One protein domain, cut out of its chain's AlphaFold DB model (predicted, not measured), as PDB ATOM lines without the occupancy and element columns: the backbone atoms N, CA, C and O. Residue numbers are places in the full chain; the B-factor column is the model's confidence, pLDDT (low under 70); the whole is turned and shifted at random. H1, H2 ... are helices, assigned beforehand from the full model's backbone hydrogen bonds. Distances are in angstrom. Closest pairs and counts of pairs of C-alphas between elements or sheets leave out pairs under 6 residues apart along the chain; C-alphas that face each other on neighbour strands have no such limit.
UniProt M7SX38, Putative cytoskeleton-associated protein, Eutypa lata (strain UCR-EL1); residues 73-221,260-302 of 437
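Overview. This is residues 73 to 221 and 260 to 302 of the 437 residues of the protein "Putative cytoskeleton-associated protein" of Eutypa lata (strain UCR-EL1) (UniProt M7SX38). In the middle of a long domain, H3, H4, H6 and H7 make an up-and-down bundle, each helix running against the one before it in the chain; at one end residues 91 to 98 of H2 pack on residues 125 to 130 of H4, the two helices about perpendicular and meeting as a corner, with H1 packed on H2. On the other side H11 packs on H7 and the short H8 and H9 on H6, H12 joins these three added helices, and H10 reaches from H11 to the far end. The 192 printed residues include twelve named helices, H1 to H12 in order, and no named strand: the class is all helix. The whole is compact, with a radius of gyration of the C-alphas of 18.3 A, yet only just elongated, spanning 64 by 32 by 28 A.

Arrangement. H1, residues 73 to 78, touches H2, residues 83 to 99, at Leu 78 and Arg 86, whose C-alphas, the closest, are 4.6 A apart. H3, residues 101 to 110, and H4, residues 116 to 131, form a helical hairpin, with closest C-alphas at Leu 107 and Cys 122, 5.2 A. H2 touches H4 with residues 91 to 98 alone, about perpendicular at 88 degrees; the closest C-alphas, of Ala 94 and Ala 129, are 4.7 A apart. H5, residues 139 to 142, touches H4 only at the corner, with C-alphas 130 and 139 closest at 5.1 A. H6, residues 146 to 162, and H7, residues 181 to 197, form a second hairpin, a shallow tilt of 28 degrees, opposite ways; the closest C-alphas, of Leu 156 and Glu 183, are 5.7 A apart. H8, residues 200 to 204, and H9, residues 207 to 210, touch H6, with closest C-alphas at Tyr 149 and Leu 202, 6.0 A, and at Val 153 and Phe 207, 5.6 A. H10, residues 260 to 276, and H11, residues 280 to 290, only just touch, with 3 pairs of C-alphas within 8 A, the closest at Leu 274 and Ser 282, 5.4 A. H11 touches H7 at Ile 284 and Tyr 191, the closest C-alphas, 6.3 A apart. H12, residues 292 to 300, touches H8, with C-alphas 203 and 294 closest at 6.5 A. Every O i to N i+4 pair is within hydrogen-bond range in H1, H2, H3, H4, H7, H8, H10, H11 and H12, and 11 of 13 are in H6; H5 and H9 are too short for such a pair.

Along the chain. C-alpha 73 begins H1 at (-62.712, 36.451, -23.271). From first to last C-alpha H2 measures 24.4 A, H4 21.6 A, H6 24.9 A, H7 24.3 A and H10 24.4 A. C-alpha 300 ends H12 at (-25.949, 12.872, 7.474).

Size, cuts and confidence. The two C-alphas farthest apart, of Thr 73 and Ser 261, are 63.7 A apart. Residues 222 to 259 are not printed, and C-alphas 221 and 260 are 16.0 A apart across the cut. The link from H6 to H7 is long, residues 163 to 180. Residues 133 to 137 and 219 to 221 have pLDDT under 70.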
ATOM      1  N   THR A  73     -62.012  35.523 -24.172       89.06
ATOM      2  CA  THR A  73     -62.712  36.451 -23.271       89.06
ATOM      3  C   THR A  73     -61.857  36.748 -22.043       89.06
ATOM      4  O   THR A  73     -61.707  37.912 -21.689       89.06
ATOM      5  N   LEU A  74     -61.242  35.728 -21.435       88.06
ATOM      6  CA  LEU A  74     -60.333  35.920 -20.301       88.06
ATOM      7  C   LEU A  74     -59.105  36.750 -20.684       88.06
ATOM      8  O   LEU A  74     -58.746  37.654 -19.942       88.06
ATOM      9  N   GLU A  75     -58.515  36.521 -21.857       90.81
ATOM     10  CA  GLU A  75     -57.416  37.350 -22.374       90.81
ATOM     11  C   GLU A  75     -57.821  38.825 -22.499       90.81
ATOM     12  O   GLU A  75     -57.072  39.713 -22.094       90.81
ATOM     13  N   THR A  76     -59.038  39.092 -22.980       92.50
ATOM     14  CA  THR A  76     -59.566  40.460 -23.082       92.50
ATOM     15  C   THR A  76     -59.791  41.081 -21.699       92.50
ATOM     16  O   THR A  76     -59.467  42.247 -21.481       92.50
ATOM     17  N   LEU A  77     -60.309  40.307 -20.738       91.19
ATOM     18  CA  LEU A  77     -60.516  40.764 -19.359       91.19
ATOM     19  C   LEU A  77     -59.190  41.019 -18.629       91.19
ATOM     20  O   LEU A  77     -59.088  41.982 -17.874       91.19
ATOM     21  N   LEU A  78     -58.155  40.216 -18.892       91.75
ATOM     22  CA  LEU A  78     -56.805  40.410 -18.355       91.75
ATOM     23  C   LEU A  78     -56.126  41.672 -18.904       91.75
ATOM     24  O   LEU A  78     -55.303  42.267 -18.216       91.75
ATOM     25  N   GLN A  79     -56.477  42.105 -20.114       92.94
ATOM     26  CA  GLN A  79     -55.976  43.349 -20.709       92.94
ATOM     27  C   GLN A  79     -56.807  44.578 -20.315       92.94
ATOM     28  O   GLN A  79     -56.465  45.705 -20.675       92.94
ATOM     29  N   HIS A  80     -57.898  44.389 -19.571       94.12
ATOM     30  CA  HIS A  80     -58.803  45.472 -19.224       94.12
ATOM     31  C   HIS A  80     -58.118  46.517 -18.321       94.12
ATOM     32  O   HIS A  80     -57.311  46.195 -17.450       94.12
ATOM     33  N   TYR A  81     -58.431  47.804 -18.492       93.50
ATOM     34  CA  TYR A  81     -57.801  48.879 -17.707       93.50
ATOM     35  C   TYR A  81     -58.199  48.826 -16.223       93.50
ATOM     36  O   TYR A  81     -57.386  49.133 -15.349       93.50
ATOM     37  N   ASN A  82     -59.438  48.408 -15.939       93.81
ATOM     38  CA  ASN A  82     -59.951  48.262 -14.579       93.81
ATOM     39  C   ASN A  82     -59.226  47.122 -13.847       93.81
ATOM     40  O   ASN A  82     -59.364  45.953 -14.212       93.81
ATOM     41  N   PHE A  83     -58.504  47.487 -12.787       91.62
ATOM     42  CA  PHE A  83     -57.748  46.565 -11.948       91.62
ATOM     43  C   PHE A  83     -58.621  45.451 -11.360       91.62
ATOM     44  O   PHE A  83     -58.227  44.292 -11.425       91.62
ATOM     45  N   SER A  84     -59.825  45.767 -10.876       90.00
ATOM     46  CA  SER A  84     -60.719  44.779 -10.260       90.00
ATOM     47  C   SER A  84     -61.177  43.709 -11.250       90.00
ATOM     48  O   SER A  84     -61.318  42.550 -10.880       90.00
ATOM     49  N   ILE A  85     -61.378  44.075 -12.521       88.81
ATOM     50  CA  ILE A  85     -61.758  43.122 -13.577       88.81
ATOM     51  C   ILE A  85     -60.570  42.230 -13.953       88.81
ATOM     52  O   ILE A  85     -60.737  41.026 -14.140       88.81
ATOM     53  N   ARG A  86     -59.360  42.796 -14.030       90.50
ATOM     54  CA  ARG A  86     -58.154  41.993 -14.266       90.50
ATOM     55  C   ARG A  86     -57.893  41.020 -13.130       90.50
ATOM     56  O   ARG A  86     -57.551  39.876 -13.390       90.50
ATOM     57  N   GLU A  87     -58.035  41.476 -11.888       86.50
ATOM     58  CA  GLU A  87     -57.803  40.656 -10.702       86.50
ATOM     59  C   GLU A  87     -58.766  39.465 -10.662       86.50
ATOM     60  O   GLU A  87     -58.326  38.332 -10.484       86.50
ATOM     61  N   THR A  88     -60.061  39.685 -10.903       87.81
ATOM     62  CA  THR A  88     -61.043  38.589 -10.947       87.81
ATOM     63  C   THR A  88     -60.783  37.634 -12.108       87.81
ATOM     64  O   THR A  88     -60.825  36.421 -11.913       87.81
ATOM     65  N   ALA A  89     -60.437  38.143 -13.295       89.38
ATOM     66  CA  ALA A  89     -60.042  37.304 -14.426       89.38
ATOM     67  C   ALA A  89     -58.782  36.476 -14.128       89.38
ATOM     68  O   ALA A  89     -58.703  35.313 -14.521       89.38
ATOM     69  N   LEU A  90     -57.815  37.046 -13.407       88.44
ATOM     70  CA  LEU A  90     -56.593  36.357 -13.004       88.44
ATOM     71  C   LEU A  90     -56.879  35.247 -11.984       88.44
ATOM     72  O   LEU A  90     -56.335  34.155 -12.129       88.44
ATOM     73  N   LYS A  91     -57.771  35.490 -11.015       86.06
ATOM     74  CA  LYS A  91     -58.239  34.466 -10.064       86.06
ATOM     75  C   LYS A  91     -58.933  33.309 -10.779       86.06
ATOM     76  O   LYS A  91     -58.575  32.164 -10.547       86.06
ATOM     77  N   ILE A  92     -59.815  33.605 -11.736       85.38
ATOM     78  CA  ILE A  92     -60.462  32.587 -12.581       85.38
ATOM     79  C   ILE A  92     -59.424  31.757 -13.363       85.38
ATOM     80  O   ILE A  92     -59.491  30.534 -13.451       85.38
ATOM     81  N   VAL A  93     -58.421  32.403 -13.962       87.50
ATOM     82  CA  VAL A  93     -57.364  31.670 -14.681       87.50
ATOM     83  C   VAL A  93     -56.544  30.800 -13.725       87.50
ATOM     84  O   VAL A  93     -56.204  29.668 -14.074       87.50
ATOM     85  N   ALA A  94     -56.247  31.304 -12.529       85.94
ATOM     86  CA  ALA A  94     -55.540  30.562 -11.498       85.94
ATOM     87  C   ALA A  94     -56.331  29.335 -11.022       85.94
ATOM     88  O   ALA A  94     -55.765  28.246 -10.993       85.94
ATOM     89  N   GLY A  95     -57.632  29.464 -10.753       81.38
ATOM     90  CA  GLY A  95     -58.491  28.339 -10.370       81.38
ATOM     91  C   GLY A  95     -58.513  27.218 -11.377       81.38
ATOM     92  O   GLY A  95     -58.232  26.064 -11.051       81.38
ATOM     93  N   ARG A  96     -58.755  27.576 -12.638       85.25
ATOM     94  CA  ARG A  96     -58.655  26.643 -13.763       85.25
ATOM     95  C   ARG A  96     -57.311  25.926 -13.803       85.25
ATOM     96  O   ARG A  96     -57.264  24.722 -14.035       85.25
ATOM     97  N   ALA A  97     -56.219  26.656 -13.581       86.00
ATOM     98  CA  ALA A  97     -54.877  26.087 -13.604       86.00
ATOM     99  C   ALA A  97     -54.618  25.127 -12.431       86.00
ATOM    100  O   ALA A  97     -53.939  24.128 -12.637       86.00
ATOM    101  N   VAL A  98     -55.156  25.394 -11.235       84.75
ATOM    102  CA  VAL A  98     -55.052  24.499 -10.063       84.75
ATOM    103  C   VAL A  98     -55.834  23.203 -10.290       84.75
ATOM    104  O   VAL A  98     -55.360  22.128  -9.921       84.75
ATOM    105  N   ASN A  99     -56.998  23.288 -10.936       84.31
ATOM    106  CA  ASN A  99     -57.848  22.131 -11.219       84.31
ATOM    107  C   ASN A  99     -57.346  21.285 -12.408       84.31
ATOM    108  O   ASN A  99     -57.573  20.073 -12.446       84.31
ATOM    109  N   ASP A 100     -56.629  21.881 -13.369       87.25
ATOM    110  CA  ASP A 100     -56.038  21.157 -14.498       87.25
ATOM    111  C   ASP A 100     -54.678  20.527 -14.144       87.25
ATOM    112  O   ASP A 100     -53.630  21.176 -14.087       87.25
ATOM    113  N   THR A 101     -54.665  19.197 -14.011       87.94
ATOM    114  CA  THR A 101     -53.440  18.427 -13.733       87.94
ATOM    115  C   THR A 101     -52.358  18.620 -14.806       87.94
ATOM    116  O   THR A 101     -51.162  18.567 -14.495       87.94
ATOM    117  N   ALA A 102     -52.732  18.849 -16.071       89.94
ATOM    118  CA  ALA A 102     -51.769  19.072 -17.145       89.94
ATOM    119  C   ALA A 102     -51.081  20.438 -17.010       89.94
ATOM    120  O   ALA A 102     -49.858  20.516 -17.167       89.94
ATOM    121  N   ALA A 103     -51.835  21.484 -16.656       90.06
ATOM    122  CA  ALA A 103     -51.306  22.818 -16.387       90.06
ATOM    123  C   ALA A 103     -50.326  22.805 -15.208       90.06
ATOM    124  O   ALA A 103     -49.187  23.256 -15.349       90.06
ATOM    125  N   VAL A 104     -50.707  22.190 -14.084       90.50
ATOM    126  CA  VAL A 104     -49.828  22.023 -12.914       90.50
ATOM    127  C   VAL A 104     -48.549  21.290 -13.299       90.50
ATOM    128  O   VAL A 104     -47.449  21.736 -12.976       90.50
ATOM    129  N   LYS A 105     -48.658  20.174 -14.030       91.75
ATOM    130  CA  LYS A 105     -47.487  19.406 -14.469       91.75
ATOM    131  C   LYS A 105     -46.575  20.237 -15.372       91.75
ATOM    132  O   LYS A 105     -45.358  20.135 -15.240       91.75
ATOM    133  N   HIS A 106     -47.138  21.060 -16.255       92.88
ATOM    134  CA  HIS A 106     -46.364  21.966 -17.100       92.88
ATOM    135  C   HIS A 106     -45.618  23.017 -16.268       92.88
ATOM    136  O   HIS A 106     -44.416  23.185 -16.462       92.88
ATOM    137  N   LEU A 107     -46.279  23.638 -15.285       92.56
ATOM    138  CA  LEU A 107     -45.650  24.585 -14.357       92.56
ATOM    139  C   LEU A 107     -44.530  23.925 -13.540       92.56
ATOM    140  O   LEU A 107     -43.427  24.464 -13.461       92.56
ATOM    141  N   LEU A 108     -44.766  22.721 -13.005       93.19
ATOM    142  CA  LEU A 108     -43.757  21.944 -12.277       93.19
ATOM    143  C   LEU A 108     -42.568  21.545 -13.165       93.19
ATOM    144  O   LEU A 108     -41.428  21.511 -12.707       93.19
ATOM    145  N   CYS A 109     -42.803  21.244 -14.443       93.69
ATOM    146  CA  CYS A 109     -41.723  21.008 -15.398       93.69
ATOM    147  C   CYS A 109     -40.966  22.303 -15.723       93.69
ATOM    148  O   CYS A 109     -39.744  22.263 -15.824       93.69
ATOM    149  N   GLY A 110     -41.655  23.440 -15.828       91.94
ATOM    150  CA  GLY A 110     -41.048  24.745 -16.086       91.94
ATOM    151  C   GLY A 110     -40.095  25.187 -14.975       91.94
ATOM    152  O   GLY A 110     -38.971  25.582 -15.261       91.94
ATOM    153  N   ILE A 111     -40.465  24.997 -13.703       93.69
ATOM    154  CA  ILE A 111     -39.593  25.382 -12.575       93.69
ATOM    155  C   ILE A 111     -38.313  24.541 -12.455       93.69
ATOM    156  O   ILE A 111     -37.373  24.938 -11.773       93.69
ATOM    157  N   THR A 112     -38.250  23.376 -13.104       94.31
ATOM    158  CA  THR A 112     -37.037  22.536 -13.102       94.31
ATOM    159  C   THR A 112     -36.082  22.857 -14.251       94.31
ATOM    160  O   THR A 112     -35.012  22.247 -14.337       94.31
ATOM    161  N   ARG A 113     -36.440  23.804 -15.129       92.69
ATOM    162  CA  ARG A 113     -35.588  24.240 -16.238       92.69
ATOM    163  C   ARG A 113     -34.473  25.173 -15.755       92.69
ATOM    164  O   ARG A 113     -34.697  25.958 -14.834       92.69
ATOM    165  N   PRO A 114     -33.279  25.104 -16.379       90.44
ATOM    166  CA  PRO A 114     -32.147  25.957 -16.025       90.44
ATOM    167  C   PRO A 114     -32.354  27.418 -16.435       90.44
ATOM    168  O   PRO A 114     -31.763  28.293 -15.813       90.44
ATOM    169  N   ASP A 115     -33.217  27.695 -17.417       92.75
ATOM    170  CA  ASP A 115     -33.533  29.064 -17.827       92.75
ATOM    171  C   ASP A 115     -34.199  29.847 -16.687       92.75
ATOM    172  O   ASP A 115     -35.232  29.429 -16.158       92.75
ATOM    173  N   TYR A 116     -33.573  30.956 -16.289       90.88
ATOM    174  CA  TYR A 116     -33.992  31.751 -15.135       90.88
ATOM    175  C   TYR A 116     -35.349  32.418 -15.376       90.88
ATOM    176  O   TYR A 116     -36.231  32.340 -14.521       90.88
ATOM    177  N   ASP A 117     -35.550  33.005 -16.558       91.31
ATOM    178  CA  ASP A 117     -36.775  33.732 -16.894       91.31
ATOM    179  C   ASP A 117     -37.983  32.796 -16.989       91.31
ATOM    180  O   ASP A 117     -39.061  33.096 -16.466       91.31
ATOM    181  N   GLU A 118     -37.829  31.643 -17.649       91.31
ATOM    182  CA  GLU A 118     -38.884  30.634 -17.709       91.31
ATOM    183  C   GLU A 118     -39.221  30.090 -16.313       91.31
ATOM    184  O   GLU A 118     -40.401  30.006 -15.954       91.31
ATOM    185  N   ARG A 119     -38.202  29.794 -15.495       93.56
ATOM    186  CA  ARG A 119     -38.386  29.337 -14.112       93.56
ATOM    187  C   ARG A 119     -39.117  30.380 -13.274       93.56
ATOM    188  O   ARG A 119     -40.074  30.024 -12.584       93.56
ATOM    189  N   GLU A 120     -38.742  31.653 -13.380       92.69
ATOM    190  CA  GLU A 120     -39.393  32.738 -12.647       92.69
ATOM    191  C   GLU A 120     -40.861  32.894 -13.056       92.69
ATOM    192  O   GLU A 120     -41.732  32.996 -12.188       92.69
ATOM    193  N   ARG A 121     -41.176  32.864 -14.357       92.12
ATOM    194  CA  ARG A 121     -42.566  32.954 -14.840       92.12
ATOM    195  C   ARG A 121     -43.414  31.790 -14.333       92.12
ATOM    196  O   ARG A 121     -44.510  32.018 -13.819       92.12
ATOM    197  N   CYS A 122     -42.909  30.559 -14.438       93.06
ATOM    198  CA  CYS A 122     -43.621  29.375 -13.962       93.06
ATOM    199  C   CYS A 122     -43.812  29.395 -12.444       93.06
ATOM    200  O   CYS A 122     -44.893  29.063 -11.962       93.06
ATOM    201  N   LEU A 123     -42.801  29.824 -11.689       92.94
ATOM    202  CA  LEU A 123     -42.872  29.882 -10.234       92.94
ATOM    203  C   LEU A 123     -43.775  31.018  -9.743       92.94
ATOM    204  O   LEU A 123     -44.512  30.820  -8.782       92.94
ATOM    205  N   LYS A 124     -43.778  32.178 -10.412       90.62
ATOM    206  CA  LYS A 124     -44.736  33.270 -10.165       90.62
ATOM    207  C   LYS A 124     -46.170  32.803 -10.389       90.62
ATOM    208  O   LYS A 124     -47.010  33.012  -9.521       90.62
ATOM    209  N   ALA A 125     -46.435  32.155 -11.524       90.50
ATOM    210  CA  ALA A 125     -47.759  31.628 -11.841       90.50
ATOM    211  C   ALA A 125     -48.204  30.571 -10.819       90.50
ATOM    212  O   ALA A 125     -49.336  30.607 -10.350       90.50
ATOM    213  N   LEU A 126     -47.295  29.672 -10.431       90.19
ATOM    214  CA  LEU A 126     -47.570  28.630  -9.447       90.19
ATOM    215  C   LEU A 126     -47.822  29.197  -8.046       90.19
ATOM    216  O   LEU A 126     -48.776  28.796  -7.390       90.19
ATOM    217  N   ALA A 127     -46.981  30.130  -7.593       89.69
ATOM    218  CA  ALA A 127     -47.147  30.790  -6.305       89.69
ATOM    219  C   ALA A 127     -48.479  31.538  -6.257       89.69
ATOM    220  O   ALA A 127     -49.270  31.308  -5.353       89.69
ATOM    221  N   PHE A 128     -48.788  32.333  -7.285       87.69
ATOM    222  CA  PHE A 128     -50.063  33.039  -7.373       87.69
ATOM    223  C   PHE A 128     -51.262  32.083  -7.308       87.69
ATOM    224  O   PHE A 128     -52.202  32.321  -6.557       87.69
ATOM    225  N   ALA A 129     -51.207  30.972  -8.048       85.25
ATOM    226  CA  ALA A 129     -52.288  29.994  -8.085       85.25
ATOM    227  C   ALA A 129     -52.517  29.278  -6.745       85.25
ATOM    228  O   ALA A 129     -53.638  28.885  -6.434       85.25
ATOM    229  N   VAL A 130     -51.460  29.109  -5.947       84.06
ATOM    230  CA  VAL A 130     -51.506  28.348  -4.692       84.06
ATOM    231  C   VAL A 130     -51.668  29.240  -3.454       84.06
ATOM    232  O   VAL A 130     -52.074  28.765  -2.393       84.06
ATOM    233  N   GLU A 131     -51.359  30.533  -3.559       77.06
ATOM    234  CA  GLU A 131     -51.406  31.478  -2.440       77.06
ATOM    235  C   GLU A 131     -52.796  32.042  -2.134       77.06
ATOM    236  O   GLU A 131     -52.999  32.506  -1.011       77.06
ATOM    237  N   ASP A 132     -53.742  31.994  -3.073       70.69
ATOM    238  CA  ASP A 132     -55.089  32.539  -2.875       70.69
ATOM    239  C   ASP A 132     -55.950  31.601  -2.003       70.69
ATOM    240  O   ASP A 132     -56.604  30.671  -2.481       70.69
ATOM    241  N   VAL A 133     -55.902  31.835  -0.686       60.19
ATOM    242  CA  VAL A 133     -56.631  31.073   0.348       60.19
ATOM    243  C   VAL A 133     -58.138  31.353   0.316       60.19
ATOM    244  O   VAL A 133     -58.922  30.506   0.733       60.19
ATOM    245  N   GLU A 134     -58.561  32.524  -0.168       59.03
ATOM    246  CA  GLU A 134     -59.974  32.928  -0.147       59.03
ATOM    247  C   GLU A 134     -60.793  32.218  -1.234       59.03
ATOM    248  O   GLU A 134     -62.011  32.092  -1.106       59.03
ATOM    249  N   THR A 135     -60.135  31.732  -2.291       58.69
ATOM    250  CA  THR A 135     -60.826  31.290  -3.508       58.69
ATOM    251  C   THR A 135     -60.988  29.762  -3.606       58.69
ATOM    252  O   THR A 135     -61.947  29.299  -4.223       58.69
ATOM    253  N   TYR A 136     -60.137  28.952  -2.953       63.16
ATOM    254  CA  TYR A 136     -60.155  27.482  -3.098       63.16
ATOM    255  C   TYR A 136     -60.036  26.734  -1.761       63.16
ATOM    256  O   TYR A 136     -59.254  27.106  -0.891       63.16
ATOM    257  N   GLN A 137     -60.778  25.626  -1.608       63.09
ATOM    258  CA  GLN A 137     -60.809  24.831  -0.364       63.09
ATOM    259  C   GLN A 137     -59.457  24.174  -0.016       63.09
ATOM    260  O   GLN A 137     -59.157  23.995   1.165       63.09
ATOM    261  N   ASP A 138     -58.625  23.827  -1.012       73.12
ATOM    262  CA  ASP A 138     -57.254  23.342  -0.785       73.12
ATOM    263  C   ASP A 138     -56.330  23.462  -2.024       73.12
ATOM    264  O   ASP A 138     -56.002  22.454  -2.658       73.12
ATOM    265  N   PRO A 139     -55.847  24.665  -2.377       77.75
ATOM    266  CA  PRO A 139     -54.960  24.832  -3.530       77.75
ATOM    267  C   PRO A 139     -53.550  24.253  -3.285       77.75
ATOM    268  O   PRO A 139     -52.853  23.859  -4.220       77.75
ATOM    269  N   LEU A 140     -53.132  24.129  -2.018       83.50
ATOM    270  CA  LEU A 140     -51.847  23.534  -1.626       83.50
ATOM    271  C   LEU A 140     -51.819  22.009  -1.806       83.50
ATOM    272  O   LEU A 140     -50.741  21.439  -1.998       83.50
ATOM    273  N   GLY A 141     -52.981  21.350  -1.800       84.94
ATOM    274  CA  GLY A 141     -53.100  19.903  -1.995       84.94
ATOM    275  C   GLY A 141     -52.521  19.429  -3.325       84.94
ATOM    276  O   GLY A 141     -51.914  18.361  -3.395       84.94
ATOM    277  N   VAL A 142     -52.597  20.273  -4.353       86.25
ATOM    278  CA  VAL A 142     -52.034  20.019  -5.685       86.25
ATOM    279  C   VAL A 142     -50.507  19.884  -5.652       86.25
ATOM    280  O   VAL A 142     -49.923  19.064  -6.367       86.25
ATOM    281  N   LEU A 143     -49.842  20.649  -4.784       88.12
ATOM    282  CA  LEU A 143     -48.393  20.587  -4.594       88.12
ATOM    283  C   LEU A 143     -47.952  19.485  -3.635       88.12
ATOM    284  O   LEU A 143     -46.774  19.117  -3.646       88.12
ATOM    285  N   ASN A 144     -48.874  18.908  -2.859       91.00
ATOM    286  CA  ASN A 144     -48.600  17.772  -1.989       91.00
ATOM    287  C   ASN A 144     -48.468  16.464  -2.792       91.00
ATOM    288  O   ASN A 144     -49.148  15.464  -2.557       91.00
ATOM    289  N   THR A 145     -47.548  16.448  -3.748       92.81
ATOM    290  CA  THR A 145     -47.135  15.278  -4.518       92.81
ATOM    291  C   THR A 145     -45.613  15.151  -4.436       92.81
ATOM    292  O   THR A 145     -44.918  16.168  -4.404       92.81
ATOM    293  N   PRO A 146     -45.039  13.932  -4.438       92.00
ATOM    294  CA  PRO A 146     -43.583  13.765  -4.437       92.00
ATOM    295  C   PRO A 146     -42.896  14.501  -5.598       92.00
ATOM    296  O   PRO A 146     -41.771  14.979  -5.463       92.00
ATOM    297  N   GLN A 147     -43.583  14.623  -6.739       92.62
ATOM    298  CA  GLN A 147     -43.107  15.394  -7.883       92.62
ATOM    299  C   GLN A 147     -43.050  16.898  -7.579       92.62
ATOM    300  O   GLN A 147     -42.056  17.527  -7.931       92.62
ATOM    301  N   GLY A 148     -44.060  17.451  -6.899       93.19
ATOM    302  CA  GLY A 148     -44.094  18.855  -6.479       93.19
ATOM    303  C   GLY A 148     -42.903  19.221  -5.596       93.19
ATOM    304  O   GLY A 148     -42.129  20.112  -5.947       93.19
ATOM    305  N   TYR A 149     -42.672  18.467  -4.516       94.81
ATOM    306  CA  TYR A 149     -41.521  18.699  -3.632       94.81
ATOM    307  C   TYR A 149     -40.184  18.567  -4.373       94.81
ATOM    308  O   TYR A 149     -39.311  19.418  -4.220       94.81
ATOM    309  N   ARG A 150     -40.014  17.543  -5.220       94.81
ATOM    310  CA  ARG A 150     -38.777  17.370  -6.007       94.81
ATOM    311  C   ARG A 150     -38.545  18.513  -6.988       94.81
ATOM    312  O   ARG A 150     -37.398  18.908  -7.176       94.81
ATOM    313  N   ALA A 151     -39.603  19.035  -7.601       95.06
ATOM    314  CA  ALA A 151     -39.509  20.161  -8.516       95.06
ATOM    315  C   ALA A 151     -39.120  21.455  -7.780       95.06
ATOM    316  O   ALA A 151     -38.216  22.153  -8.233       95.06
ATOM    317  N   LEU A 152     -39.707  21.716  -6.604       95.25
ATOM    318  CA  LEU A 152     -39.332  22.849  -5.747       95.25
ATOM    319  C   LEU A 152     -37.876  22.752  -5.269       95.25
ATOM    320  O   LEU A 152     -37.127  23.715  -5.390       95.25
ATOM    321  N   VAL A 153     -37.442  21.580  -4.791       95.50
ATOM    322  CA  VAL A 153     -36.045  21.359  -4.373       95.50
ATOM    323  C   VAL A 153     -35.081  21.520  -5.547       95.50
ATOM    324  O   VAL A 153     -34.002  22.080  -5.379       95.50
ATOM    325  N   ARG A 154     -35.454  21.062  -6.746       94.44
ATOM    326  CA  ARG A 154     -34.624  21.244  -7.941       94.44
ATOM    327  C   ARG A 154     -34.540  22.711  -8.365       94.44
ATOM    328  O   ARG A 154     -33.464  23.146  -8.751       94.44
ATOM    329  N   SER A 155     -35.639  23.458  -8.276       94.44
ATOM    330  CA  SER A 155     -35.651  24.907  -8.515       94.44
ATOM    331  C   SER A 155     -34.712  25.626  -7.542       94.44
ATOM    332  O   SER A 155     -33.889  26.425  -7.970       94.44
ATOM    333  N   LEU A 156     -34.769  25.275  -6.253       93.56
ATOM    334  CA  LEU A 156     -33.855  25.793  -5.232       93.56
ATOM    335  C   LEU A 156     -32.386  25.456  -5.518       93.56
ATOM    336  O   LEU A 156     -31.512  26.297  -5.345       93.56
ATOM    337  N   GLU A 157     -32.101  24.230  -5.962       93.38
ATOM    338  CA  GLU A 157     -30.747  23.805  -6.336       93.38
ATOM    339  C   GLU A 157     -30.176  24.654  -7.483       93.38
ATOM    340  O   GLU A 157     -28.992  24.974  -7.470       93.38
ATOM    341  N   LEU A 158     -31.011  25.038  -8.455       91.38
ATOM    342  CA  LEU A 158     -30.612  25.923  -9.554       91.38
ATOM    343  C   LEU A 158     -30.401  27.367  -9.076       91.38
ATOM    344  O   LEU A 158     -29.425  27.995  -9.480       91.38
ATOM    345  N   SER A 159     -31.235  27.852  -8.148       88.81
ATOM    346  CA  SER A 159     -31.080  29.184  -7.544       88.81
ATOM    347  C   SER A 159     -29.730  29.389  -6.849       88.81
ATOM    348  O   SER A 159     -29.238  30.510  -6.810       88.81
ATOM    349  N   LEU A 160     -29.071  28.322  -6.377       86.31
ATOM    350  CA  LEU A 160     -27.731  28.418  -5.777       86.31
ATOM    351  C   LEU A 160     -26.657  28.930  -6.748       86.31
ATOM    352  O   LEU A 160     -25.646  29.478  -6.313       86.31
ATOM    353  N   SER A 161     -26.827  28.693  -8.052       83.88
ATOM    354  CA  SER A 161     -25.875  29.139  -9.074       83.88
ATOM    355  C   SER A 161     -26.201  30.504  -9.670       83.88
ATOM    356  O   SER A 161     -25.345  31.063 -10.353       83.88
ATOM    357  N   ASP A 162     -27.405  31.022  -9.425       82.75
ATOM    358  CA  ASP A 162     -27.901  32.233 -10.080       82.75
ATOM    359  C   ASP A 162     -27.341  33.519  -9.454       82.75
ATOM    360  O   ASP A 162     -27.274  34.541 -10.134       82.75
ATOM    361  N   TYR A 163     -26.918  33.481  -8.184       80.06
ATOM    362  CA  TYR A 163     -26.411  34.655  -7.473       80.06
ATOM    363  C   TYR A 163     -25.210  34.343  -6.565       80.06
ATOM    364  O   TYR A 163     -25.012  33.222  -6.083       80.06
ATOM    365  N   GLU A 164     -24.378  35.360  -6.336       75.62
ATOM    366  CA  GLU A 164     -23.262  35.277  -5.396       75.62
ATOM    367  C   GLU A 164     -23.785  35.395  -3.969       75.62
ATOM    368  O   GLU A 164     -24.478  36.345  -3.622       75.62
ATOM    369  N   HIS A 165     -23.484  34.394  -3.145       74.06
ATOM    370  CA  HIS A 165     -23.944  34.384  -1.766       74.06
ATOM    371  C   HIS A 165     -23.059  35.294  -0.923       74.06
ATOM    372  O   HIS A 165     -21.830  35.203  -0.979       74.06
ATOM    373  N   GLU A 166     -23.700  36.126  -0.111       75.94
ATOM    374  CA  GLU A 166     -23.022  36.965   0.868       75.94
ATOM    375  C   GLU A 166     -22.258  36.104   1.887       75.94
ATOM    376  O   GLU A 166     -22.669  34.980   2.204       75.94
ATOM    377  N   PRO A 167     -21.125  36.597   2.408       72.62
ATOM    378  CA  PRO A 167     -20.396  35.897   3.451       72.62
ATOM    379  C   PRO A 167     -21.216  35.850   4.747       72.62
ATOM    380  O   PRO A 167     -21.867  36.817   5.126       72.62
ATOM    381  N   LEU A 168     -21.116  34.740   5.481       73.88
ATOM    382  CA  LEU A 168     -21.855  34.513   6.734       73.88
ATOM    383  C   LEU A 168     -21.571  35.554   7.838       73.88
ATOM    384  O   LEU A 168     -22.352  35.691   8.778       73.88
ATOM    385  N   ASP A 169     -20.435  36.249   7.759       71.62
ATOM    386  CA  ASP A 169     -20.057  37.289   8.720       71.62
ATOM    387  C   ASP A 169     -20.800  38.621   8.498       71.62
ATOM    388  O   ASP A 169     -20.717  39.500   9.356       71.62
ATOM    389  N   ASP A 170     -21.524  38.777   7.385       76.38
ATOM    390  CA  ASP A 170     -22.321  39.970   7.108       76.38
ATOM    391  C   ASP A 170     -23.557  40.027   8.036       76.38
ATOM    392  O   ASP A 170     -24.310  39.051   8.121       76.38
ATOM    393  N   PRO A 171     -23.815  41.140   8.749       73.94
ATOM    394  CA  PRO A 171     -25.059  41.330   9.500       73.94
ATOM    395  C   PRO A 171     -26.329  41.116   8.657       73.94
ATOM    396  O   PRO A 171     -27.318  40.565   9.164       73.94
ATOM    397  N   LEU A 172     -26.276  41.498   7.377       72.88
ATOM    398  CA  LEU A 172     -27.353  41.361   6.396       72.88
ATOM    399  C   LEU A 172     -27.420  39.963   5.769       72.88
ATOM    400  O   LEU A 172     -28.328  39.693   4.986       72.88
ATOM    401  N   TYR A 173     -26.534  39.043   6.167       72.00
ATOM    402  CA  TYR A 173     -26.582  37.667   5.695       72.00
ATOM    403  C   TYR A 173     -27.971  37.069   5.933       72.00
ATOM    404  O   TYR A 173     -28.505  37.085   7.054       72.00
ATOM    405  N   ASP A 174     -28.519  36.491   4.865       71.25
ATOM    406  CA  ASP A 174     -29.839  35.859   4.844       71.25
ATOM    407  C   ASP A 174     -31.012  36.829   5.063       71.25
ATOM    408  O   ASP A 174     -32.092  36.429   5.511       71.25
ATOM    409  N   GLU A 175     -30.811  38.117   4.762       79.62
ATOM    410  CA  GLU A 175     -31.906  39.074   4.753       79.62
ATOM    411  C   GLU A 175     -32.898  38.697   3.651       79.62
ATOM    412  O   GLU A 175     -32.554  38.529   2.474       79.62
ATOM    413  N   TYR A 176     -34.171  38.554   4.030       75.19
ATOM    414  CA  TYR A 176     -35.186  38.008   3.133       75.19
ATOM    415  C   TYR A 176     -35.355  38.857   1.869       75.19
ATOM    416  O   TYR A 176     -35.761  38.343   0.834       75.19
ATOM    417  N   TYR A 177     -35.052  40.151   1.910       76.56
ATOM    418  CA  TYR A 177     -35.191  41.020   0.743       76.56
ATOM    419  C   TYR A 177     -34.047  40.892  -0.265       76.56
ATOM    420  O   TYR A 177     -34.293  41.125  -1.449       76.56
ATOM    421  N   LEU A 178     -32.864  40.462   0.184       80.94
ATOM    422  CA  LEU A 178     -31.654  40.329  -0.632       80.94
ATOM    423  C   LEU A 178     -31.567  38.977  -1.354       80.94
ATOM    424  O   LEU A 178     -30.860  38.849  -2.350       80.94
ATOM    425  N   ARG A 179     -32.330  37.972  -0.904       83.50
ATOM    426  CA  ARG A 179     -32.412  36.676  -1.589       83.50
ATOM    427  C   ARG A 179     -33.052  36.770  -2.971       83.50
ATOM    428  O   ARG A 179     -33.987  37.544  -3.214       83.50
ATOM    429  N   ASP A 180     -32.621  35.851  -3.832       88.69
ATOM    430  CA  ASP A 180     -33.191  35.644  -5.156       88.69
ATOM    431  C   ASP A 180     -34.721  35.470  -5.106       88.69
ATOM    432  O   ASP A 180     -35.300  34.838  -4.216       88.69
ATOM    433  N   VAL A 181     -35.415  36.048  -6.087       88.31
ATOM    434  CA  VAL A 181     -36.879  36.062  -6.110       88.31
ATOM    435  C   VAL A 181     -37.451  34.652  -6.282       88.31
ATOM    436  O   VAL A 181     -38.526  34.367  -5.744       88.31
ATOM    437  N   ASN A 182     -36.749  33.759  -6.989       91.44
ATOM    438  CA  ASN A 182     -37.193  32.376  -7.140       91.44
ATOM    439  C   ASN A 182     -36.992  31.594  -5.846       91.44
ATOM    440  O   ASN A 182     -37.912  30.918  -5.383       91.44
ATOM    441  N   GLU A 183     -35.834  31.754  -5.213       91.44
ATOM    442  CA  GLU A 183     -35.544  31.098  -3.942       91.44
ATOM    443  C   GLU A 183     -36.569  31.466  -2.861       91.44
ATOM    444  O   GLU A 183     -37.144  30.587  -2.211       91.44
ATOM    445  N   ARG A 184     -36.898  32.757  -2.735       91.25
ATOM    446  CA  ARG A 184     -37.904  33.249  -1.781       91.25
ATOM    447  C   ARG A 184     -39.274  32.614  -1.983       91.25
ATOM    448  O   ARG A 184     -39.907  32.207  -1.006       91.25
ATOM    449  N   ARG A 185     -39.727  32.499  -3.235       91.56
ATOM    450  CA  ARG A 185     -41.012  31.863  -3.573       91.56
ATOM    451  C   ARG A 185     -40.997  30.369  -3.277       91.56
ATOM    452  O   ARG A 185     -41.951  29.857  -2.694       91.56
ATOM    453  N   CYS A 186     -39.916  29.670  -3.616       93.94
ATOM    454  CA  CYS A 186     -39.774  28.256  -3.281       93.94
ATOM    455  C   CYS A 186     -39.811  28.025  -1.765       93.94
ATOM    456  O   CYS A 186     -40.529  27.137  -1.308       93.94
ATOM    457  N   LEU A 187     -39.093  28.835  -0.984       93.56
ATOM    458  CA  LEU A 187     -39.089  28.743   0.477       93.56
ATOM    459  C   LEU A 187     -40.462  29.050   1.078       93.56
ATOM    460  O   LEU A 187     -40.891  28.348   1.991       93.56
ATOM    461  N   LEU A 188     -41.179  30.043   0.546       91.81
ATOM    462  CA  LEU A 188     -42.546  30.357   0.962       91.81
ATOM    463  C   LEU A 188     -43.505  29.179   0.720       91.81
ATOM    464  O   LEU A 188     -44.256  28.805   1.620       91.81
ATOM    465  N   LEU A 189     -43.457  28.567  -0.467       92.69
ATOM    466  CA  LEU A 189     -44.288  27.404  -0.794       92.69
ATOM    467  C   LEU A 189     -43.943  26.196   0.083       92.69
ATOM    468  O   LEU A 189     -44.841  25.544   0.612       92.69
ATOM    469  N   ILE A 190     -42.652  25.917   0.284       94.50
ATOM    470  CA  ILE A 190     -42.192  24.823   1.150       94.50
ATOM    471  C   ILE A 190     -42.643  25.043   2.593       94.50
ATOM    472  O   ILE A 190     -43.164  24.115   3.204       94.50
ATOM    473  N   TYR A 191     -42.493  26.256   3.123       93.44
ATOM    474  CA  TYR A 191     -42.937  26.608   4.470       93.44
ATOM    475  C   TYR A 191     -44.432  26.310   4.657       93.44
ATOM    476  O   TYR A 191     -44.809  25.561   5.560       93.44
ATOM    477  N   LYS A 192     -45.282  26.788   3.737       91.62
ATOM    478  CA  LYS A 192     -46.730  26.509   3.762       91.62
ATOM    479  C   LYS A 192     -47.040  25.008   3.677       91.62
ATOM    480  O   LYS A 192     -47.915  24.515   4.386       91.62
ATOM    481  N   LEU A 193     -46.312  24.271   2.836       92.75
ATOM    482  CA  LEU A 193     -46.478  22.824   2.685       92.75
ATOM    483  C   LEU A 193     -46.099  22.048   3.951       92.75
ATOM    484  O   LEU A 193     -46.789  21.089   4.293       92.75
ATOM    485  N   ILE A 194     -45.033  22.448   4.648       94.19
ATOM    486  CA  ILE A 194     -44.607  21.805   5.898       94.19
ATOM    487  C   ILE A 194     -45.635  22.036   7.001       94.19
ATOM    488  O   ILE A 194     -46.012  21.078   7.672       94.19
ATOM    489  N   HIS A 195     -46.117  23.270   7.159       91.50
ATOM    490  CA  HIS A 195     -47.117  23.581   8.181       91.50
ATOM    491  C   HIS A 195     -48.413  22.789   7.993       91.50
ATOM    492  O   HIS A 195     -49.041  22.404   8.976       91.50
ATOM    493  N   LYS A 196     -48.802  22.513   6.741       90.94
ATOM    494  CA  LYS A 196     -50.048  21.800   6.439       90.94
ATOM    495  C   LYS A 196     -49.912  20.274   6.396       90.94
ATOM    496  O   LYS A 196     -50.803  19.580   6.875       90.94
ATOM    497  N   TYR A 197     -48.842  19.739   5.804       92.56
ATOM    498  CA  TYR A 197     -48.704  18.298   5.521       92.56
ATOM    499  C   TYR A 197     -47.509  17.628   6.213       92.56
ATOM    500  O   TYR A 197     -47.346  16.413   6.102       92.56
ATOM    501  N   GLY A 198     -46.676  18.391   6.922       93.06
ATOM    502  CA  GLY A 198     -45.477  17.900   7.593       93.06
ATOM    503  C   GLY A 198     -44.230  17.844   6.703       93.06
ATOM    504  O   GLY A 198     -44.226  18.224   5.530       93.06
ATOM    505  N   VAL A 199     -43.126  17.370   7.286       95.62
ATOM    506  CA  VAL A 199     -41.783  17.414   6.670       95.62
ATOM    507  C   VAL A 199     -41.377  16.152   5.909       95.62
ATOM    508  O   VAL A 199     -40.365  16.169   5.207       95.62
ATOM    509  N   ASP A 200     -42.120  15.050   6.023       94.19
ATOM    510  CA  ASP A 200     -41.666  13.737   5.540       94.19
ATOM    511  C   ASP A 200     -41.365  13.739   4.033       94.19
ATOM    512  O   ASP A 200     -40.286  13.330   3.599       94.19
ATOM    513  N   ARG A 201     -42.264  14.319   3.230       93.44
ATOM    514  CA  ARG A 201     -42.101  14.415   1.768       93.44
ATOM    515  C   ARG A 201     -40.988  15.366   1.340       93.44
ATOM    516  O   ARG A 201     -40.358  15.157   0.303       93.44
ATOM    517  N   LEU A 202     -40.706  16.390   2.144       95.06
ATOM    518  CA  LEU A 202     -39.585  17.296   1.903       95.06
ATOM    519  C   LEU A 202     -38.242  16.578   2.106       95.06
ATOM    520  O   LEU A 202     -37.293  16.789   1.347       95.06
ATOM    521  N   ILE A 203     -38.175  15.690   3.104       94.56
ATOM    522  CA  ILE A 203     -37.000  14.854   3.367       94.56
ATOM    523  C   ILE A 203     -36.809  13.836   2.234       94.56
ATOM    524  O   ILE A 203     -35.686  13.662   1.761       94.56
ATOM    525  N   GLU A 204     -37.883  13.211   1.745       94.31
ATOM    526  CA  GLU A 204     -37.835  12.309   0.581       94.31
ATOM    527  C   GLU A 204     -37.334  13.011  -0.690       94.31
ATOM    528  O   GLU A 204     -36.595  12.422  -1.482       94.31
ATOM    529  N   ALA A 205     -37.675  14.289  -0.864       94.31
ATOM    530  CA  ALA A 205     -37.180  15.119  -1.959       94.31
ATOM    531  C   ALA A 205     -35.702  15.538  -1.809       94.31
ATOM    532  O   ALA A 205     -35.162  16.188  -2.705       94.31
ATOM    533  N   GLN A 206     -35.029  15.133  -0.726       94.44
ATOM    534  CA  GLN A 206     -33.621  15.423  -0.434       94.44
ATOM    535  C   GLN A 206     -33.314  16.923  -0.311       94.44
ATOM    536  O   GLN A 206     -32.229  17.367  -0.686       94.44
ATOM    537  N   PHE A 207     -34.254  17.717   0.213       95.62
ATOM    538  CA  PHE A 207     -34.069  19.159   0.428       95.62
ATOM    539  C   PHE A 207     -32.786  19.483   1.205       95.62
ATOM    540  O   PHE A 207     -32.040  20.398   0.849       95.62
ATOM    541  N   ILE A 208     -32.498  18.688   2.241       94.06
ATOM    542  CA  ILE A 208     -31.330  18.894   3.095       94.06
ATOM    543  C   ILE A 208     -30.046  18.648   2.304       94.06
ATOM    544  O   ILE A 208     -29.157  19.492   2.306       94.06
ATOM    545  N   GLU A 209     -29.925  17.504   1.629       91.81
ATOM    546  CA  GLU A 209     -28.696  17.149   0.922       91.81
ATOM    547  C   GLU A 209     -28.475  17.985  -0.344       91.81
ATOM    548  O   GLU A 209     -27.329  18.287  -0.675       91.81
ATOM    549  N   ARG A 210     -29.554  18.350  -1.048       91.50
ATOM    550  CA  ARG A 210     -29.486  19.034  -2.346       91.50
ATOM    551  C   ARG A 210     -29.423  20.545  -2.254       91.50
ATOM    552  O   ARG A 210     -28.844  21.141  -3.147       91.50
ATOM    553  N   TRP A 211     -29.994  21.168  -1.232       93.56
ATOM    554  CA  TRP A 211     -29.998  22.628  -1.146       93.56
ATOM    555  C   TRP A 211     -29.406  23.115   0.171       93.56
ATOM    556  O   TRP A 211     -28.369  23.775   0.157       93.56
ATOM    557  N   LEU A 212     -29.963  22.704   1.315       92.50
ATOM    558  CA  LEU A 212     -29.536  23.240   2.615       92.50
ATOM    559  C   LEU A 212     -28.051  22.965   2.887       92.50
ATOM    560  O   LEU A 212     -27.333  23.820   3.387       92.50
ATOM    561  N   ALA A 213     -27.549  21.785   2.526       89.75
ATOM    562  CA  ALA A 213     -26.152  21.422   2.721       89.75
ATOM    563  C   ALA A 213     -25.184  22.080   1.722       89.75
ATOM    564  O   ALA A 213     -23.970  21.972   1.922       89.75
ATOM    565  N   GLN A 214     -25.685  22.699   0.656       89.50
ATOM    566  CA  GLN A 214     -24.861  23.387  -0.339       89.50
ATOM    567  C   GLN A 214     -24.658  24.871  -0.016       89.50
ATOM    568  O   GLN A 214     -23.713  25.465  -0.523       89.50
ATOM    569  N   GLN A 215     -25.486  25.434   0.867       87.69
ATOM    570  CA  GLN A 215     -25.341  26.803   1.359       87.69
ATOM    571  C   GLN A 215     -23.947  27.033   1.998       87.69
ATOM    572  O   GLN A 215     -23.372  26.099   2.585       87.69
ATOM    573  N   PRO A 216     -23.382  28.250   1.890       84.75
ATOM    574  CA  PRO A 216     -22.017  28.572   2.308       84.75
ATOM    575  C   PRO A 216     -21.907  28.767   3.829       84.75
ATOM    576  O   PRO A 216     -21.661  29.850   4.341       84.75
ATOM    577  N   TRP A 217     -22.049  27.677   4.578       83.75
ATOM    578  CA  TRP A 217     -21.926  27.678   6.043       83.75
ATOM    579  C   TRP A 217     -20.481  27.835   6.563       83.75
ATOM    580  O   TRP A 217     -20.267  27.884   7.775       83.75
ATOM    581  N   THR A 218     -19.485  27.862   5.676       74.62
ATOM    582  CA  THR A 218     -18.056  28.005   5.998       74.62
ATOM    583  C   THR A 218     -17.507  29.227   5.259       74.62
ATOM    584  O   THR A 218     -17.908  29.468   4.122       74.62
ATOM    585  N   ARG A 219     -16.558  29.955   5.868       63.12
ATOM    586  CA  ARG A 219     -15.848  31.094   5.248       63.12
ATOM    587  C   ARG A 219     -15.157  30.753   3.928       63.12
ATOM    588  O   ARG A 219     -15.087  31.599   3.047       63.12
ATOM    589  N   ASP A 220     -14.710  29.508   3.786       53.88
ATOM    590  CA  ASP A 220     -14.160  28.989   2.542       53.88
ATOM    591  C   ASP A 220     -15.262  28.260   1.758       53.88
ATOM    592  O   ASP A 220     -15.600  27.111   2.091       53.88
ATOM    593  N   PRO A 221     -15.843  28.871   0.709       50.97
ATOM    594  CA  PRO A 221     -16.714  28.135  -0.189       50.97
ATOM    595  C   PRO A 221     -15.913  26.976  -0.787       50.97
ATOM    596  O   PRO A 221     -14.776  27.140  -1.239       50.97
ATOM    597  N   ASN A 260     -11.801  17.551   9.851       73.00
ATOM    598  CA  ASN A 260     -12.646  17.547  11.044       73.00
ATOM    599  C   ASN A 260     -12.869  18.967  11.573       73.00
ATOM    600  O   ASN A 260     -14.014  19.320  11.823       73.00
ATOM    601  N   SER A 261     -11.822  19.799  11.603       76.62
ATOM    602  CA  SER A 261     -11.922  21.203  12.031       76.62
ATOM    603  C   SER A 261     -12.932  22.005  11.204       76.62
ATOM    604  O   SER A 261     -13.770  22.698  11.768       76.62
ATOM    605  N   ASN A 262     -12.909  21.865   9.874       81.88
ATOM    606  CA  ASN A 262     -13.843  22.577   8.995       81.88
ATOM    607  C   ASN A 262     -15.297  22.078   9.169       81.88
ATOM    608  O   ASN A 262     -16.245  22.859   9.157       81.88
ATOM    609  N   ASN A 263     -15.504  20.774   9.408       85.00
ATOM    610  CA  ASN A 263     -16.850  20.273   9.718       85.00
ATOM    611  C   ASN A 263     -17.362  20.805  11.067       85.00
ATOM    612  O   ASN A 263     -18.549  21.096  11.174       85.00
ATOM    613  N   ASP A 264     -16.497  20.913  12.075       87.56
ATOM    614  CA  ASP A 264     -16.875  21.422  13.396       87.56
ATOM    615  C   ASP A 264     -17.222  22.920  13.336       87.56
ATOM    616  O   ASP A 264     -18.239  23.333  13.892       87.56
ATOM    617  N   GLU A 265     -16.455  23.711  12.578       89.31
ATOM    618  CA  GLU A 265     -16.759  25.122  12.303       89.31
ATOM    619  C   GLU A 265     -18.103  25.273  11.581       89.31
ATOM    620  O   GLU A 265     -18.967  26.036  12.009       89.31
ATOM    621  N   ARG A 266     -18.331  24.472  10.536       89.44
ATOM    622  CA  ARG A 266     -19.597  24.450   9.802       89.44
ATOM    623  C   ARG A 266     -20.797  24.143  10.704       89.44
ATOM    624  O   ARG A 266     -21.845  24.773  10.569       89.44
ATOM    625  N   LEU A 267     -20.660  23.167  11.603       91.75
ATOM    626  CA  LEU A 267     -21.698  22.808  12.572       91.75
ATOM    627  C   LEU A 267     -21.992  23.967  13.528       91.75
ATOM    628  O   LEU A 267     -23.157  24.260  13.797       91.75
ATOM    629  N   GLN A 268     -20.947  24.629  14.028       91.00
ATOM    630  CA  GLN A 268     -21.076  25.763  14.937       91.00
ATOM    631  C   GLN A 268     -21.725  26.970  14.251       91.00
ATOM    632  O   GLN A 268     -22.608  27.598  14.829       91.00
ATOM    633  N   ASN A 269     -21.339  27.255  13.010       90.50
ATOM    634  CA  ASN A 269     -21.902  28.326  12.195       90.50
ATOM    635  C   ASN A 269     -23.387  28.105  11.909       90.50
ATOM    636  O   ASN A 269     -24.190  29.017  12.097       90.50
ATOM    637  N   PHE A 270     -23.767  26.885  11.528       92.38
ATOM    638  CA  PHE A 270     -25.169  26.534  11.317       92.38
ATOM    639  C   PHE A 270     -25.994  26.645  12.609       92.38
ATOM    640  O   PHE A 270     -27.079  27.218  12.595       92.38
ATOM    641  N   ALA A 271     -25.475  26.156  13.740       92.19
ATOM    642  CA  ALA A 271     -26.152  26.291  15.033       92.19
ATOM    643  C   ALA A 271     -26.337  27.766  15.428       92.19
ATOM    644  O   ALA A 271     -27.437  28.185  15.773       92.19
ATOM    645  N   ARG A 272     -25.283  28.575  15.280       89.88
ATOM    646  CA  ARG A 272     -25.309  30.015  15.557       89.88
ATOM    647  C   ARG A 272     -26.285  30.765  14.652       89.88
ATOM    648  O   ARG A 272     -26.914  31.719  15.095       89.88
ATOM    649  N   TYR A 273     -26.395  30.349  13.392       89.62
ATOM    650  CA  TYR A 273     -27.368  30.890  12.450       89.62
ATOM    651  C   TYR A 273     -28.803  30.631  12.934       89.62
ATOM    652  O   TYR A 273     -29.577  31.580  13.036       89.62
ATOM    653  N   LEU A 274     -29.128  29.387  13.314       91.25
ATOM    654  CA  LEU A 274     -30.459  29.027  13.821       91.25
ATOM    655  C   LEU A 274     -30.827  29.746  15.126       91.25
ATOM    656  O   LEU A 274     -31.999  30.018  15.355       91.25
ATOM    657  N   GLU A 275     -29.850  30.050  15.981       89.44
ATOM    658  CA  GLU A 275     -30.080  30.791  17.229       89.44
ATOM    659  C   GLU A 275     -30.334  32.288  16.997       89.44
ATOM    660  O   GLU A 275     -31.081  32.913  17.746       89.44
ATOM    661  N   ARG A 276     -29.696  32.881  15.979       87.38
ATOM    662  CA  ARG A 276     -29.742  34.331  15.729       87.38
ATOM    663  C   ARG A 276     -30.869  34.758  14.804       87.38
ATOM    664  O   ARG A 276     -31.428  35.833  14.994       87.38
ATOM    665  N   LYS A 277     -31.136  33.982  13.757       86.25
ATOM    666  CA  LYS A 277     -32.059  34.369  12.690       86.25
ATOM    667  C   LYS A 277     -33.399  33.680  12.925       86.25
ATOM    668  O   LYS A 277     -33.454  32.462  13.046       86.25
ATOM    669  N   ARG A 278     -34.470  34.476  12.978       87.62
ATOM    670  CA  ARG A 278     -35.869  34.021  13.027       87.62
ATOM    671  C   ARG A 278     -36.507  34.217  11.655       87.62
ATOM    672  O   ARG A 278     -37.291  35.137  11.449       87.62
ATOM    673  N   ASN A 279     -36.080  33.420  10.685       89.69
ATOM    674  CA  ASN A 279     -36.581  33.489   9.318       89.69
ATOM    675  C   ASN A 279     -37.200  32.152   8.886       89.69
ATOM    676  O   ASN A 279     -37.096  31.133   9.556       89.69
ATOM    677  N   ARG A 280     -37.821  32.111   7.704       90.62
ATOM    678  CA  ARG A 280     -38.501  30.885   7.247       90.62
ATOM    679  C   ARG A 280     -37.571  29.671   7.166       90.62
ATOM    680  O   ARG A 280     -38.032  28.546   7.313       90.62
ATOM    681  N   ILE A 281     -36.273  29.872   6.929       92.44
ATOM    682  CA  ILE A 281     -35.297  28.777   6.891       92.44
ATOM    683  C   ILE A 281     -35.068  28.224   8.296       92.44
ATOM    684  O   ILE A 281     -35.034  26.999   8.440       92.44
ATOM    685  N   SER A 282     -34.933  29.080   9.318       93.06
ATOM    686  CA  SER A 282     -34.827  28.620  10.709       93.06
ATOM    687  C   SER A 282     -36.065  27.832  11.118       93.06
ATOM    688  O   SER A 282     -35.920  26.749  11.679       93.06
ATOM    689  N   ASP A 283     -37.256  28.289  10.728       94.12
ATOM    690  CA  ASP A 283     -38.523  27.626  11.059       94.12
ATOM    691  C   ASP A 283     -38.648  26.261  10.364       94.12
ATOM    692  O   ASP A 283     -38.961  25.244  10.989       94.12
ATOM    693  N   ILE A 284     -38.306  26.193   9.068       95.06
ATOM    694  CA  ILE A 284     -38.224  24.926   8.323       95.06
ATOM    695  C   ILE A 284     -37.228  23.976   9.005       95.06
ATOM    696  O   ILE A 284     -37.500  22.782   9.158       95.06
ATOM    697  N   CYS A 285     -36.068  24.487   9.428       95.12
ATOM    698  CA  CYS A 285     -35.064  23.692  10.128       95.12
ATOM    699  C   CYS A 285     -35.569  23.207  11.488       95.12
ATOM    700  O   CYS A 285     -35.339  22.045  11.823       95.12
ATOM    701  N   GLN A 286     -36.296  24.033  12.238       95.56
ATOM    702  CA  GLN A 286     -36.911  23.648  13.503       95.56
ATOM    703  C   GLN A 286     -37.875  22.472  13.302       95.56
ATOM    704  O   GLN A 286     -37.681  21.422  13.923       95.56
ATOM    705  N   HIS A 287     -38.783  22.548  12.327       95.88
ATOM    706  CA  HIS A 287     -39.670  21.430  11.983       95.88
ATOM    707  C   HIS A 287     -38.916  20.162  11.545       95.88
ATOM    708  O   HIS A 287     -39.265  19.035  11.915       95.88
ATOM    709  N   LEU A 288     -37.817  20.308  10.799       95.88
ATOM    710  CA  LEU A 288     -36.946  19.176  10.466       95.88
ATOM    711  C   LEU A 288     -36.287  18.574  11.717       95.88
ATOM    712  O   LEU A 288     -36.121  17.353  11.796       95.88
ATOM    713  N   THR A 289     -35.925  19.392  12.708       95.50
ATOM    714  CA  THR A 289     -35.340  18.906  13.965       95.50
ATOM    715  C   THR A 289     -36.350  18.255  14.898       95.50
ATOM    716  O   THR A 289     -35.937  17.425  15.704       95.50
ATOM    717  N   GLU A 290     -37.647  18.537  14.788       95.69
ATOM    718  CA  GLU A 290     -38.698  17.873  15.576       95.69
ATOM    719  C   GLU A 290     -38.851  16.401  15.167       95.69
ATOM    720  O   GLU A 290     -39.003  15.505  16.010       95.69
ATOM    721  N   THR A 291     -38.675  16.108  13.877       96.12
ATOM    722  CA  THR A 291     -38.809  14.748  13.347       96.12
ATOM    723  C   THR A 291     -37.528  13.919  13.457       96.12
ATOM    724  O   THR A 291     -36.396  14.380  13.293       96.12
ATOM    725  N   ARG A 292     -37.683  12.611  13.708       95.06
ATOM    726  CA  ARG A 292     -36.539  11.678  13.764       95.06
ATOM    727  C   ARG A 292     -35.842  11.545  12.407       95.06
ATOM    728  O   ARG A 292     -34.620  11.387  12.378       95.06
ATOM    729  N   ALA A 293     -36.603  11.572  11.313       94.94
ATOM    730  CA  ALA A 293     -36.075  11.486   9.957       94.94
ATOM    731  C   ALA A 293     -35.278  12.747   9.589       94.94
ATOM    732  O   ALA A 293     -34.131  12.620   9.154       94.94
ATOM    733  N   GLY A 294     -35.820  13.938   9.871       94.69
ATOM    734  CA  GLY A 294     -35.146  15.208   9.609       94.69
ATOM    735  C   GLY A 294     -33.856  15.350  10.413       94.69
ATOM    736  O   GLY A 294     -32.801  15.586   9.823       94.69
ATOM    737  N   ARG A 295     -33.862  15.029  11.719       95.31
ATOM    738  CA  ARG A 295     -32.624  14.970  12.531       95.31
ATOM    739  C   ARG A 295     -31.564  14.050  11.928       95.31
ATOM    740  O   ARG A 295     -30.394  14.415  11.857       95.31
ATOM    741  N   ARG A 296     -31.944  12.846  11.483       95.00
ATOM    742  CA  ARG A 296     -30.998  11.914  10.840       95.00
ATOM    743  C   ARG A 296     -30.451  12.481   9.533       95.00
ATOM    744  O   ARG A 296     -29.269  12.297   9.259       95.00
ATOM    745  N   ALA A 297     -31.281  13.140   8.729       94.56
ATOM    746  CA  ALA A 297     -30.857  13.772   7.486       94.56
ATOM    747  C   ALA A 297     -29.896  14.950   7.736       94.56
ATOM    748  O   ALA A 297     -28.831  14.984   7.125       94.56
ATOM    749  N   LEU A 298     -30.177  15.818   8.713       95.12
ATOM    750  CA  LEU A 298     -29.273  16.900   9.131       95.12
ATOM    751  C   LEU A 298     -27.923  16.370   9.645       95.12
ATOM    752  O   LEU A 298     -26.870  16.899   9.289       95.12
ATOM    753  N   VAL A 299     -27.923  15.276  10.419       94.81
ATOM    754  CA  VAL A 299     -26.682  14.608  10.859       94.81
ATOM    755  C   VAL A 299     -25.910  14.021   9.670       94.81
ATOM    756  O   VAL A 299     -24.689  14.155   9.609       94.81
ATOM    757  N   ARG A 300     -26.592  13.395   8.699       93.25
ATOM    758  CA  ARG A 300     -25.949  12.872   7.474       93.25
ATOM    759  C   ARG A 300     -25.322  13.988   6.638       93.25
ATOM    760  O   ARG A 300     -24.229  13.801   6.112       93.25
ATOM    761  N   ALA A 301     -25.979  15.142   6.572       92.81
ATOM    762  CA  ALA A 301     -25.492  16.333   5.883       92.81
ATOM    763  C   ALA A 301     -24.395  17.099   6.645       92.81
ATOM    764  O   ALA A 301     -23.845  18.058   6.105       92.81
ATOM    765  N   ARG A 302     -24.045  16.665   7.868       92.69
ATOM    766  CA  ARG A 302     -23.090  17.338   8.768       92.69
ATOM    767  C   ARG A 302     -23.513  18.767   9.132       92.69
ATOM    768  O   ARG A 302     -22.667  19.642   9.257       92.69
TER     769      ARG A 302